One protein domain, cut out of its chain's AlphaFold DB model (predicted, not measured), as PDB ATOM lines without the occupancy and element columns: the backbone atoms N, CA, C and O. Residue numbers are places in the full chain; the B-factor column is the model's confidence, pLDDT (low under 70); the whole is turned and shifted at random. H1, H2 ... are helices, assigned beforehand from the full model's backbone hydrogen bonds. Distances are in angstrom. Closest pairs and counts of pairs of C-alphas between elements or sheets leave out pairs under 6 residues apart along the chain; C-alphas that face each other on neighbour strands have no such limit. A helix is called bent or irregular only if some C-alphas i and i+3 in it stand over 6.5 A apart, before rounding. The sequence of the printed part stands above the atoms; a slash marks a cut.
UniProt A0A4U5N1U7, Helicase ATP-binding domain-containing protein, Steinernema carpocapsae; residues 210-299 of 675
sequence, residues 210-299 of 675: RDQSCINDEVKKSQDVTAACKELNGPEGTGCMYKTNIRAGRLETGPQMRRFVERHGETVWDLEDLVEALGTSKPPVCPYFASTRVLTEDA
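What this domain is: This is residues 210 to 299 of the 675 residues of the protein "Helicase ATP-binding domain-containing protein" of Steinernema carpocapsae (UniProt A0A4U5N1U7). Two groups of short helices sit side by side along the longest axis: at one end H5, H6 and H7 pack on one another at large angles, and at the other H1, H2 and H3 form a smaller, looser cluster. H4 lies between the two ends on one side, near H7, and residues 233 to 240 lead to it from H3. The printed part has 90 residues, with seven named helices, H1 to H7 in order along the chain, and no named strand; the class is all helix. The whole is compact, with a radius of gyration of the C-alphas of 12.6 A, and spans 34 by 23 by 23 A.

How they stand to each other: H7, residues 287 to 298, is the hub, touching three other helices. It touches H5, residues 254 to 264, at a steep tilt of 51 degrees, opposite ways; the closest C-alphas, of Gly 254 and Leu 295, are 4.6 A apart. With residue 287 alone it touches H6, residues 271 to 280, at a steep tilt of 69.8 degrees, only just short of about perpendicular, opposite ways; the closest C-alphas, of Val 275 and Pro 287, are 5.4 A apart. H5 and H6 touch, about perpendicular at 76 degrees, closest at the C-alphas of His 264 and Ala 277, 5.3 A. With residues 287 to 288 alone H7 only just touches H1, residues 210 to 213, with 3 pairs of C-alphas within 8 A, closest at Ser 213 and Tyr 288, 5.1 A. H1 touches H3, residues 225 to 232, closest at the C-alphas of Asp 211 and Val 225, 5.9 A. H2, residues 217 to 220, and H3 touch only at the corner by their link, and only just, with 3 pairs of C-alphas within 8 A, closest at Val 219 and Val 225, 5.5 A. H4, residues 241 to 248, is close to H7 but not clearly touching; their closest C-alphas, of Lys 243 and Phe 289, are 6.9 A apart. H3 and H4 are apart. Every O i to N i+4 pair is within hydrogen-bond range in H3, H5 and H6, against 2 of 4 in H4 and 3 of 8 in H7, where 2 of 9 O i to N i+3 pairs are; H1 and H2 are too short for an i+4 pair.

Where its parts are: H7 measures 16.2 A from first to last C-alpha, H5 15.6 A, H6 14.1 A, H3 10.3 A and H4 10.0 A. H7 is irregular, but only just: C-alphas 292 and 295 are 6.54 A apart. H1 begins at C-alpha 210, (263.819, 188.463, 207.530), and H7 ends at C-alpha 298, (243.749, 183.382, 203.741).

The domain as a whole: The two C-alphas farthest apart, of Glu 236 and Thr 267, are 37.7 A apart. The printed part has no cut, and no link is long. The mean pLDDT of the printed part is 90.4; residues 235 to 236 are under 70.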
ATOM      1  N   ARG A 210     263.643 187.006 207.465       90.69
ATOM      2  CA  ARG A 210     263.819 188.463 207.530       90.69
ATOM      3  C   ARG A 210     264.987 188.923 206.653       90.69
ATOM      4  O   ARG A 210     264.870 189.959 206.012       90.69
ATOM      5  N   ASP A 211     266.054 188.132 206.529       90.06
ATOM      6  CA  ASP A 211     267.222 188.480 205.697       90.06
ATOM      7  C   ASP A 211     266.867 188.668 204.217       90.06
ATOM      8  O   ASP A 211     267.461 189.497 203.530       90.06
ATOM      9  N   GLN A 212     265.895 187.897 203.721       89.94
ATOM     10  CA  GLN A 212     265.512 187.901 202.307       89.94
ATOM     11  C   GLN A 212     264.379 188.879 201.993       89.94
ATOM     12  O   GLN A 212     264.226 189.284 200.847       89.94
ATOM     13  N   SER A 213     263.597 189.273 202.999       93.50
ATOM     14  CA  SER A 213     262.373 190.066 202.830       93.50
ATOM     15  C   SER A 213     262.437 191.465 203.459       93.50
ATOM     16  O   SER A 213     261.548 192.286 203.228       93.50
ATOM     17  N   CYS A 214     263.471 191.769 204.251       95.25
ATOM     18  CA  CYS A 214     263.621 193.072 204.893       95.25
ATOM     19  C   CYS A 214     264.026 194.165 203.889       95.25
ATOM     20  O   CYS A 214     265.014 194.041 203.155       95.25
ATOM     21  N   ILE A 215     263.276 195.268 203.929       95.88
ATOM     22  CA  ILE A 215     263.509 196.499 203.154       95.88
ATOM     23  C   ILE A 215     264.014 197.662 204.023       95.88
ATOM     24  O   ILE A 215     264.218 198.763 203.526       95.88
ATOM     25  N   ASN A 216     264.210 197.440 205.328       95.31
ATOM     26  CA  ASN A 216     264.811 198.434 206.212       95.31
ATOM     27  C   ASN A 216     266.342 198.344 206.134       95.31
ATOM     28  O   ASN A 216     266.933 197.379 206.618       95.31
ATOM     29  N   ASP A 217     266.973 199.368 205.559       93.38
ATOM     30  CA  ASP A 217     268.421 199.422 205.342       93.38
ATOM     31  C   ASP A 217     269.256 199.375 206.628       93.38
ATOM     32  O   ASP A 217     270.361 198.833 206.605       93.38
ATOM     33  N   GLU A 218     268.767 199.925 207.743       90.81
ATOM     34  CA  GLU A 218     269.493 199.896 209.021       90.81
ATOM     35  C   GLU A 218     269.528 198.475 209.585       90.81
ATOM     36  O   GLU A 218     270.589 197.955 209.931       90.81
ATOM     37  N   VAL A 219     268.376 197.803 209.571       92.81
ATOM     38  CA  VAL A 219     268.237 196.419 210.037       92.81
ATOM     39  C   VAL A 219     268.986 195.458 209.109       92.81
ATOM     40  O   VAL A 219     269.661 194.545 209.576       92.81
ATOM     41  N   LYS A 220     268.931 195.672 207.793       92.69
ATOM     42  CA  LYS A 220     269.567 194.803 206.790       92.69
ATOM     43  C   LYS A 220     271.099 194.833 206.831       92.69
ATOM     44  O   LYS A 220     271.733 193.872 206.407       92.69
ATOM     45  N   LYS A 221     271.699 195.922 207.327       91.31
ATOM     46  CA  LYS A 221     273.158 196.058 207.508       91.31
ATOM     47  C   LYS A 221     273.668 195.456 208.819       91.31
ATOM     48  O   LYS A 221     274.881 195.364 209.002       91.31
ATOM     49  N   SER A 222     272.772 195.091 209.734       89.56
ATOM     50  CA  SER A 222     273.150 194.455 210.995       89.56
ATOM     51  C   SER A 222     273.752 193.061 210.766       89.56
ATOM     52  O   SER A 222     273.571 192.449 209.714       89.56
ATOM     53  N   GLN A 223     274.495 192.555 211.756       82.31
ATOM     54  CA  GLN A 223     275.048 191.195 211.699       82.31
ATOM     55  C   GLN A 223     273.961 190.116 211.820       82.31
ATOM     56  O   GLN A 223     274.130 189.027 211.277       82.31
ATOM     57  N   ASP A 224     272.863 190.426 212.514       82.56
ATOM     58  CA  ASP A 224     271.701 189.559 212.691       82.56
ATOM     59  C   ASP A 224     270.422 190.374 212.454       82.56
ATOM     60  O   ASP A 224     269.923 191.081 213.337       82.56
ATOM     61  N   VAL A 225     269.890 190.260 211.233       89.19
ATOM     62  CA  VAL A 225     268.685 190.974 210.785       89.19
ATOM     63  C   VAL A 225     267.478 190.587 211.636       89.19
ATOM     64  O   VAL A 225     266.587 191.408 211.855       89.19
ATOM     65  N   THR A 226     267.422 189.344 212.124       86.19
ATOM     66  CA  THR A 226     266.294 188.874 212.926       86.19
ATOM     67  C   THR A 226     266.310 189.511 214.303       86.19
ATOM     68  O   THR A 226     265.291 190.078 214.701       86.19
ATOM     69  N   ALA A 227     267.453 189.481 214.991       80.12
ATOM     70  CA  ALA A 227     267.608 190.119 216.293       80.12
ATOM     71  C   ALA A 227     267.344 191.630 216.210       80.12
ATOM     72  O   ALA A 227     266.502 192.141 216.946       80.12
ATOM     73  N   ALA A 228     267.957 192.322 215.243       85.81
ATOM     74  CA  ALA A 228     267.770 193.761 215.054       85.81
ATOM     75  C   ALA A 228     266.313 194.133 214.713       85.81
ATOM     76  O   ALA A 228     265.793 195.141 215.184       85.81
ATOM     77  N   CYS A 229     265.617 193.313 213.916       89.50
ATOM     78  CA  CYS A 229     264.201 193.527 213.606       89.50
ATOM     79  C   CYS A 229     263.310 193.338 214.841       89.50
ATOM     80  O   CYS A 229     262.365 194.107 215.031       89.50
ATOM     81  N   LYS A 230     263.593 192.329 215.675       84.06
ATOM     82  CA  LYS A 230     262.862 192.108 216.929       84.06
ATOM     83  C   LYS A 230     263.106 193.247 217.920       84.06
ATOM     84  O   LYS A 230     262.144 193.754 218.478       84.06
ATOM     85  N   GLU A 231     264.349 193.697 218.075       82.69
ATOM     86  CA  GLU A 231     264.706 194.833 218.936       82.69
ATOM     87  C   GLU A 231     263.993 196.121 218.499       82.69
ATOM     88  O   GLU A 231     263.362 196.789 219.316       82.69
ATOM     89  N   LEU A 232     263.988 196.415 217.194       86.81
ATOM     90  CA  LEU A 232     263.317 197.593 216.641       86.81
ATOM     91  C   LEU A 232     261.804 197.612 216.918       86.81
ATOM     92  O   LEU A 232     261.229 198.685 217.095       86.81
ATOM     93  N   ASN A 233     261.159 196.443 216.922       84.62
ATOM     94  CA  ASN A 233     259.726 196.300 217.193       84.62
ATOM     95  C   ASN A 233     259.415 195.954 218.660       84.62
ATOM     96  O   ASN A 233     258.254 195.726 218.986       84.62
ATOM     97  N   GLY A 234     260.427 195.891 219.529       73.75
ATOM     98  CA  GLY A 234     260.256 195.589 220.945       73.75
ATOM     99  C   GLY A 234     259.668 196.764 221.742       73.75
ATOM    100  O   GLY A 234     259.527 197.865 221.210       73.75
ATOM    101  N   PRO A 235     259.373 196.571 223.043       63.66
ATOM    102  CA  PRO A 235     258.734 197.586 223.892       63.66
ATOM    103  C   PRO A 235     259.517 198.901 224.023       63.66
ATOM    104  O   PRO A 235     258.921 199.964 224.180       63.66
ATOM    105  N   GLU A 236     260.850 198.825 223.973       65.44
ATOM    106  CA  GLU A 236     261.758 199.982 224.018       65.44
ATOM    107  C   GLU A 236     262.186 200.460 222.617       65.44
ATOM    108  O   GLU A 236     262.876 201.472 222.484       65.44
ATOM    109  N   GLY A 237     261.777 199.743 221.566       76.81
ATOM    110  CA  GLY A 237     262.089 200.063 220.179       76.81
ATOM    111  C   GLY A 237     261.228 201.205 219.638       76.81
ATOM    112  O   GLY A 237     260.110 201.454 220.083       76.81
ATOM    113  N   THR A 238     261.731 201.908 218.623       84.12
ATOM    114  CA  THR A 238     260.991 203.004 217.970       84.12
ATOM    115  C   THR A 238     259.866 202.520 217.046       84.12
ATOM    116  O   THR A 238     259.116 203.343 216.521       84.12
ATOM    117  N   GLY A 239     259.753 201.207 216.824       86.62
ATOM    118  CA  GLY A 239     258.839 200.594 215.867       86.62
ATOM    119  C   GLY A 239     259.356 200.665 214.429       86.62
ATOM    120  O   GLY A 239     260.000 201.630 214.006       86.62
ATOM    121  N   CYS A 240     259.072 199.629 213.638       91.56
ATOM    122  CA  CYS A 240     259.413 199.620 212.218       91.56
ATOM    123  C   CYS A 240     258.351 200.359 211.394       91.56
ATOM    124  O   CYS A 240     257.225 199.880 211.257       91.56
ATOM    125  N   MET A 241     258.729 201.468 210.747       92.88
ATOM    126  CA  MET A 241     257.819 202.272 209.914       92.88
ATOM    127  C   MET A 241     257.089 201.438 208.843       92.88
ATOM    128  O   MET A 241     255.893 201.609 208.629       92.88
ATOM    129  N   TYR A 242     257.778 200.481 208.211       94.56
ATOM    130  CA  TYR A 242     257.182 199.600 207.199       94.56
ATOM    131  C   TYR A 242     256.111 198.660 207.776       94.56
ATOM    132  O   TYR A 242     255.160 198.314 207.076       94.56
ATOM    133  N   LYS A 243     256.252 198.239 209.041       92.62
ATOM    134  CA  LYS A 243     255.244 197.444 209.765       92.62
ATOM    135  C   LYS A 243     254.057 198.334 210.135       92.62
ATOM    136  O   LYS A 243     252.919 197.993 209.838       92.62
ATOM    137  N   THR A 244     254.318 199.527 210.671       91.06
ATOM    138  CA  THR A 244     253.279 200.514 211.012       91.06
ATOM    139  C   THR A 244     252.428 200.918 209.803       91.06
ATOM    140  O   THR A 244     251.223 201.130 209.940       91.06
ATOM    141  N   ASN A 245     253.017 200.969 208.606       93.50
ATOM    142  CA  ASN A 245     252.292 201.292 207.377       93.50
ATOM    143  C   ASN A 245     251.227 200.249 206.995       93.50
ATOM    144  O   ASN A 245     250.250 200.616 206.347       93.50
ATOM    145  N   ILE A 246     251.354 198.988 207.431       91.06
ATOM    146  CA  ILE A 246     250.311 197.962 207.243       91.06
ATOM    147  C   ILE A 246     249.040 198.372 207.996       91.06
ATOM    148  O   ILE A 246     247.958 198.400 207.409       91.06
ATOM    149  N   ARG A 247     249.189 198.795 209.260       87.94
ATOM    150  CA  ARG A 247     248.093 199.322 210.088       87.94
ATOM    151  C   ARG A 247     247.504 200.596 209.502       87.94
ATOM    152  O   ARG A 247     246.298 200.713 209.310       87.94
ATOM    153  N   ALA A 248     248.368 201.560 209.181       88.50
ATOM    154  CA  ALA A 248     247.937 202.838 208.620       88.50
ATOM    155  C   ALA A 248     247.173 202.658 207.294       88.50
ATOM    156  O   ALA A 248     246.248 203.415 207.004       88.50
ATOM    157  N   GLY A 249     247.539 201.635 206.514       86.44
ATOM    158  CA  GLY A 249     246.886 201.257 205.266       86.44
ATOM    159  C   GLY A 249     245.655 200.360 205.412       86.44
ATOM    160  O   GLY A 249     245.028 200.084 204.391       86.44
ATOM    161  N   ARG A 250     245.296 199.913 206.629       90.62
ATOM    162  CA  ARG A 250     244.253 198.895 206.877       90.62
ATOM    163  C   ARG A 250     244.470 197.644 206.022       90.62
ATOM    164  O   ARG A 250     243.584 197.218 205.287       90.62
ATOM    165  N   LEU A 251     245.690 197.114 206.058       91.25
ATOM    166  CA  LEU A 251     246.113 195.928 205.308       91.25
ATOM    167  C   LEU A 251     246.342 194.736 206.243       91.25
ATOM    168  O   LEU A 251     247.241 193.935 206.024       91.25
ATOM    169  N   GLU A 252     245.579 194.664 207.324       89.88
ATOM    170  CA  GLU A 252     245.794 193.710 208.418       89.88
ATOM    171  C   GLU A 252     245.183 192.344 208.106       89.88
ATOM    172  O   GLU A 252     245.604 191.341 208.664       89.88
ATOM    173  N   THR A 253     244.232 192.306 207.168       92.88
ATOM    174  CA  THR A 253     243.559 191.079 206.735       92.88
ATOM    175  C   THR A 253     244.140 190.557 205.422       92.88
ATOM    176  O   THR A 253     244.484 191.331 204.516       92.88
ATOM    177  N   GLY A 254     244.185 189.229 205.281       91.50
ATOM    178  CA  GLY A 254     244.622 188.552 204.052       91.50
ATOM    179  C   GLY A 254     243.997 189.119 202.759       91.50
ATOM    180  O   GLY A 254     244.745 189.505 201.856       91.50
ATOM    181  N   PRO A 255     242.657 189.271 202.660       93.69
ATOM    182  CA  PRO A 255     242.005 189.816 201.466       93.69
ATOM    183  C   PRO A 255     242.424 191.252 201.120       93.69
ATOM    184  O   PRO A 255     242.634 191.568 199.946       93.69
ATOM    185  N   GLN A 256     242.572 192.128 202.120       93.25
ATOM    186  CA  GLN A 256     243.003 193.515 201.908       93.25
ATOM    187  C   GLN A 256     244.449 193.575 201.416       93.25
ATOM    188  O   GLN A 256     244.739 194.282 200.447       93.25
ATOM    189  N   MET A 257     245.341 192.800 202.041       94.38
ATOM    190  CA  MET A 257     246.741 192.714 201.628       94.38
ATOM    191  C   MET A 257     246.873 192.136 200.217       94.38
ATOM    192  O   MET A 257     247.606 192.679 199.396       94.38
ATOM    193  N   ARG A 258     246.108 191.093 199.879       94.19
ATOM    194  CA  ARG A 258     246.114 190.482 198.541       94.19
ATOM    195  C   ARG A 258     245.680 191.468 197.456       94.19
ATOM    196  O   ARG A 258     246.422 191.678 196.502       94.19
ATOM    197  N   ARG A 259     244.563 192.176 197.660       92.81
ATOM    198  CA  ARG A 259     244.114 193.260 196.760       92.81
ATOM    199  C   ARG A 259     245.127 194.405 196.669       92.81
ATOM    200  O   ARG A 259     245.148 195.154 195.693       92.81
ATOM    201  N   PHE A 260     245.929 194.627 197.709       93.69
ATOM    202  CA  PHE A 260     246.996 195.623 197.680       93.69
ATOM    203  C   PHE A 260     248.186 195.159 196.833       93.69
ATOM    204  O   PHE A 260     248.650 195.942 196.003       93.69
ATOM    205  N   VAL A 261     248.616 193.903 196.978       93.25
ATOM    206  CA  VAL A 261     249.666 193.284 196.148       93.25
ATOM    207  C   VAL A 261     249.249 193.269 194.677       93.25
ATOM    208  O   VAL A 261     249.987 193.775 193.839       93.25
ATOM    209  N   GLU A 262     248.031 192.824 194.362       91.75
ATOM    210  CA  GLU A 262     247.500 192.760 192.987       91.75
ATOM    211  C   GLU A 262     247.411 194.129 192.292       91.75
ATOM    212  O   GLU A 262     247.439 194.216 191.068       91.75
ATOM    213  N   ARG A 263     247.307 195.226 193.056       91.75
ATOM    214  CA  ARG A 263     247.328 196.591 192.499       91.75
ATOM    215  C   ARG A 263     248.731 197.090 192.158       91.75
ATOM    216  O   ARG A 263     248.844 198.046 191.393       91.75
ATOM    217  N   HIS A 264     249.767 196.499 192.748       89.88
ATOM    218  CA  HIS A 264     251.160 196.933 192.605       89.88
ATOM    219  C   HIS A 264     252.046 195.900 191.893       89.88
ATOM    220  O   HIS A 264     253.174 196.229 191.537       89.88
ATOM    221  N   GLY A 265     251.551 194.684 191.667       88.94
ATOM    222  CA  GLY A 265     252.278 193.584 191.043       88.94
ATOM    223  C   GLY A 265     251.342 192.580 190.372       88.94
ATOM    224  O   GLY A 265     250.226 192.913 189.975       88.94
ATOM    225  N   GLU A 266     251.810 191.344 190.223       88.00
ATOM    226  CA  GLU A 266     251.043 190.257 189.610       88.00
ATOM    227  C   GLU A 266     250.146 189.527 190.628       88.00
ATOM    228  O   GLU A 266     250.312 189.645 191.841       88.00
ATOM    229  N   THR A 267     249.185 188.739 190.138       89.69
ATOM    230  CA  THR A 267     248.323 187.878 190.977       89.69
ATOM    231  C   THR A 267     249.057 186.667 191.549       89.69
ATOM    232  O   THR A 267     248.605 186.065 192.520       89.69
ATOM    233  N   VAL A 268     250.148 186.265 190.895       94.56
ATOM    234  CA  VAL A 268     251.062 185.219 191.348       94.56
ATOM    235  C   VAL A 268     252.446 185.836 191.401       94.56
ATOM    236  O   VAL A 268     252.850 186.486 190.447       94.56
ATOM    237  N   TRP A 269     253.150 185.654 192.509       94.81
ATOM    238  CA  TRP A 269     254.421 186.331 192.772       94.81
ATOM    239  C   TRP A 269     255.434 185.378 193.394       94.81
ATOM    240  O   TRP A 269     255.069 184.516 194.204       94.81
ATOM    241  N   ASP A 270     256.712 185.529 193.051       94.88
ATOM    242  CA  ASP A 270     257.781 184.990 193.887       94.88
ATOM    243  C   ASP A 270     258.128 185.951 195.045       94.88
ATOM    244  O   ASP A 270     257.388 186.893 195.348       94.88
ATOM    245  N   LEU A 271     259.177 185.637 195.812       93.50
ATOM    246  CA  LEU A 271     259.525 186.449 196.978       93.50
ATOM    247  C   LEU A 271     260.073 187.811 196.543       93.50
ATOM    248  O   LEU A 271     259.750 188.827 197.158       93.50
ATOM    249  N   GLU A 272     260.910 187.818 195.512       93.81
ATOM    250  CA  GLU A 272     261.520 189.008 194.946       93.81
ATOM    251  C   GLU A 272     260.454 189.949 194.372       93.81
ATOM    252  O   GLU A 272     260.455 191.133 194.721       93.81
ATOM    253  N   ASP A 273     259.490 189.409 193.620       94.69
ATOM    254  CA  ASP A 273     258.345 190.157 193.089       94.69
ATOM    255  C   ASP A 273     257.531 190.818 194.219       94.69
ATOM    256  O   ASP A 273     257.153 191.989 194.139       94.69
ATOM    257  N   LEU A 274     257.282 190.085 195.314       95.06
ATOM    258  CA  LEU A 274     256.536 190.600 196.466       95.06
ATOM    259  C   LEU A 274     257.292 191.719 197.191       95.06
ATOM    260  O   LEU A 274     256.699 192.729 197.577       95.06
ATOM    261  N   VAL A 275     258.599 191.542 197.398       96.00
ATOM    262  CA  VAL A 275     259.456 192.553 198.033       96.00
ATOM    263  C   VAL A 275     259.496 193.825 197.188       96.00
ATOM    264  O   VAL A 275     259.419 194.921 197.745       96.00
ATOM    265  N   GLU A 276     259.565 193.698 195.863       95.50
ATOM    266  CA  GLU A 276     259.534 194.833 194.943       95.50
ATOM    267  C   GLU A 276     258.175 195.545 194.956       95.50
ATOM    268  O   GLU A 276     258.125 196.762 195.162       95.50
ATOM    269  N   ALA A 277     257.068 194.808 194.824       94.69
ATOM    270  CA  ALA A 277     255.719 195.374 194.816       94.69
ATOM    271  C   ALA A 277     255.409 196.149 196.108       94.69
ATOM    272  O   ALA A 277     254.888 197.266 196.075       94.69
ATOM    273  N   LEU A 278     255.774 195.589 197.264       95.44
ATOM    274  CA  LEU A 278     255.519 196.209 198.565       95.44
ATOM    275  C   LEU A 278     256.537 197.304 198.913       95.44
ATOM    276  O   LEU A 278     256.165 198.307 199.529       95.44
ATOM    277  N   GLY A 279     257.793 197.165 198.486       94.69
ATOM    278  CA  GLY A 279     258.845 198.162 198.701       94.69
ATOM    279  C   GLY A 279     258.692 199.419 197.839       94.69
ATOM    280  O   GLY A 279     259.065 200.507 198.272       94.69
ATOM    281  N   THR A 280     258.115 199.292 196.641       93.69
ATOM    282  CA  THR A 280     257.836 200.425 195.736       93.69
ATOM    283  C   THR A 280     256.457 201.052 195.951       93.69
ATOM    284  O   THR A 280     256.181 202.140 195.432       93.69
ATOM    285  N   SER A 281     255.598 200.398 196.738       92.94
ATOM    286  CA  SER A 281     254.278 200.913 197.084       92.94
ATOM    287  C   SER A 281     254.348 202.234 197.864       92.94
ATOM    288  O   SER A 281     255.365 202.597 198.461       92.94
ATOM    289  N   LYS A 282     253.256 203.007 197.823       90.50
ATOM    290  CA  LYS A 282     253.164 204.321 198.475       90.50
ATOM    291  C   LYS A 282     251.979 204.346 199.449       90.50
ATOM    292  O   LYS A 282     250.848 204.487 198.983       90.50
ATOM    293  N   PRO A 283     252.207 204.277 200.776       90.56
ATOM    294  CA  PRO A 283     253.498 204.125 201.466       90.56
ATOM    295  C   PRO A 283     254.062 202.690 201.373       90.56
ATOM    296  O   PRO A 283     253.270 201.760 201.242       90.56
ATOM    297  N   PRO A 284     255.392 202.494 201.490       94.62
ATOM    298  CA  PRO A 284     256.000 201.167 201.444       94.62
ATOM    299  C   PRO A 284     255.636 200.360 202.689       94.62
ATOM    300  O   PRO A 284     255.646 200.888 203.806       94.62
ATOM    301  N   VAL A 285     255.358 199.072 202.514       95.50
ATOM    302  CA  VAL A 285     254.913 198.179 203.596       95.50
ATOM    303  C   VAL A 285     255.865 197.003 203.771       95.50
ATOM    304  O   VAL A 285     256.560 196.609 202.841       95.50
ATOM    305  N   CYS A 286     255.926 196.454 204.985       95.94
ATOM    306  CA  CYS A 286     256.881 195.406 205.345       95.94
ATOM    307  C   CYS A 286     256.575 194.081 204.619       95.94
ATOM    308  O   CYS A 286     255.571 193.444 204.956       95.94
ATOM    309  N   PRO A 287     257.443 193.596 203.706       95.94
ATOM    310  CA  PRO A 287     257.166 192.369 202.962       95.94
ATOM    311  C   PRO A 287     257.178 191.120 203.844       95.94
ATOM    312  O   PRO A 287     256.314 190.262 203.696       95.94
ATOM    313  N   TYR A 288     258.106 191.054 204.807       94.50
ATOM    314  CA  TYR A 288     258.181 189.955 205.775       94.50
ATOM    315  C   TYR A 288     256.851 189.766 206.513       94.50
ATOM    316  O   TYR A 288     256.314 188.664 206.586       94.50
ATOM    317  N   PHE A 289     256.305 190.860 207.044       92.75
ATOM    318  CA  PHE A 289     255.083 190.829 207.841       92.75
ATOM    319  C   PHE A 289     253.855 190.537 206.977       92.75
ATOM    320  O   PHE A 289     253.020 189.710 207.338       92.75
ATOM    321  N   ALA A 290     253.785 191.161 205.798       94.12
ATOM    322  CA  ALA A 290     252.728 190.913 204.830       94.12
ATOM    323  C   ALA A 290     252.671 189.435 204.414       94.12
ATOM    324  O   ALA A 290     251.590 188.853 204.390       94.12
ATOM    325  N   SER A 291     253.817 188.815 204.112       93.31
ATOM    326  CA  SER A 291     253.856 187.443 203.594       93.31
ATOM    327  C   SER A 291     253.673 186.381 204.673       93.31
ATOM    328  O   SER A 291     252.956 185.410 204.430       93.31
ATOM    329  N   THR A 292     254.311 186.553 205.837       89.19
ATOM    330  CA  THR A 292     254.376 185.511 206.874       89.19
ATOM    331  C   THR A 292     253.238 185.584 207.885       89.19
ATOM    332  O   THR A 292     252.814 184.525 208.345       89.19
ATOM    333  N   ARG A 293     252.708 186.780 208.180       87.00
ATOM    334  CA  ARG A 293     251.618 186.983 209.151       87.00
ATOM    335  C   ARG A 293     250.268 187.178 208.464       87.00
ATOM    336  O   ARG A 293     249.356 186.387 208.667       87.00
ATOM    337  N   VAL A 294     250.163 188.172 207.582       92.69
ATOM    338  CA  VAL A 294     248.866 188.589 207.012       92.69
ATOM    339  C   VAL A 294     248.366 187.634 205.921       92.69
ATOM    340  O   VAL A 294     247.278 187.072 206.011       92.69
ATOM    341  N   LEU A 295     249.160 187.405 204.871       93.81
ATOM    342  CA  LEU A 295     248.747 186.580 203.726       93.81
ATOM    343  C   LEU A 295     248.614 185.088 204.075       93.81
ATOM    344  O   LEU A 295     247.971 184.341 203.338       93.81
ATOM    345  N   THR A 296     249.205 184.635 205.182       92.06
ATOM    346  CA  THR A 296     249.097 183.247 205.662       92.06
ATOM    347  C   THR A 296     247.683 182.912 206.160       92.06
ATOM    348  O   THR A 296     247.261 181.754 206.067       92.06
ATOM    349  N   GLU A 297     246.912 183.896 206.640       88.06
ATOM    350  CA  GLU A 297     245.539 183.681 207.125       88.06
ATOM    351  C   GLU A 297     244.620 183.102 206.038       88.06
ATOM    352  O   GLU A 297     243.925 182.092 206.248       88.06
ATOM    353  N   ASP A 298     244.647 183.708 204.850       88.75
ATOM    354  CA  ASP A 298     243.749 183.382 203.741       88.75
ATOM    355  C   ASP A 298     244.380 182.478 202.668       88.75
ATOM    356  O   ASP A 298     243.681 182.043 201.752       88.75
ATOM    357  N   ALA A 299     245.670 182.147 202.796       94.31
ATOM    358  CA  ALA A 299     246.364 181.277 201.856       94.31
ATOM    359  C   ALA A 299     245.883 179.816 201.909       94.31
ATOM    360  O   ALA A 299     245.671 179.210 202.967       94.31
TER     361      ALA A 299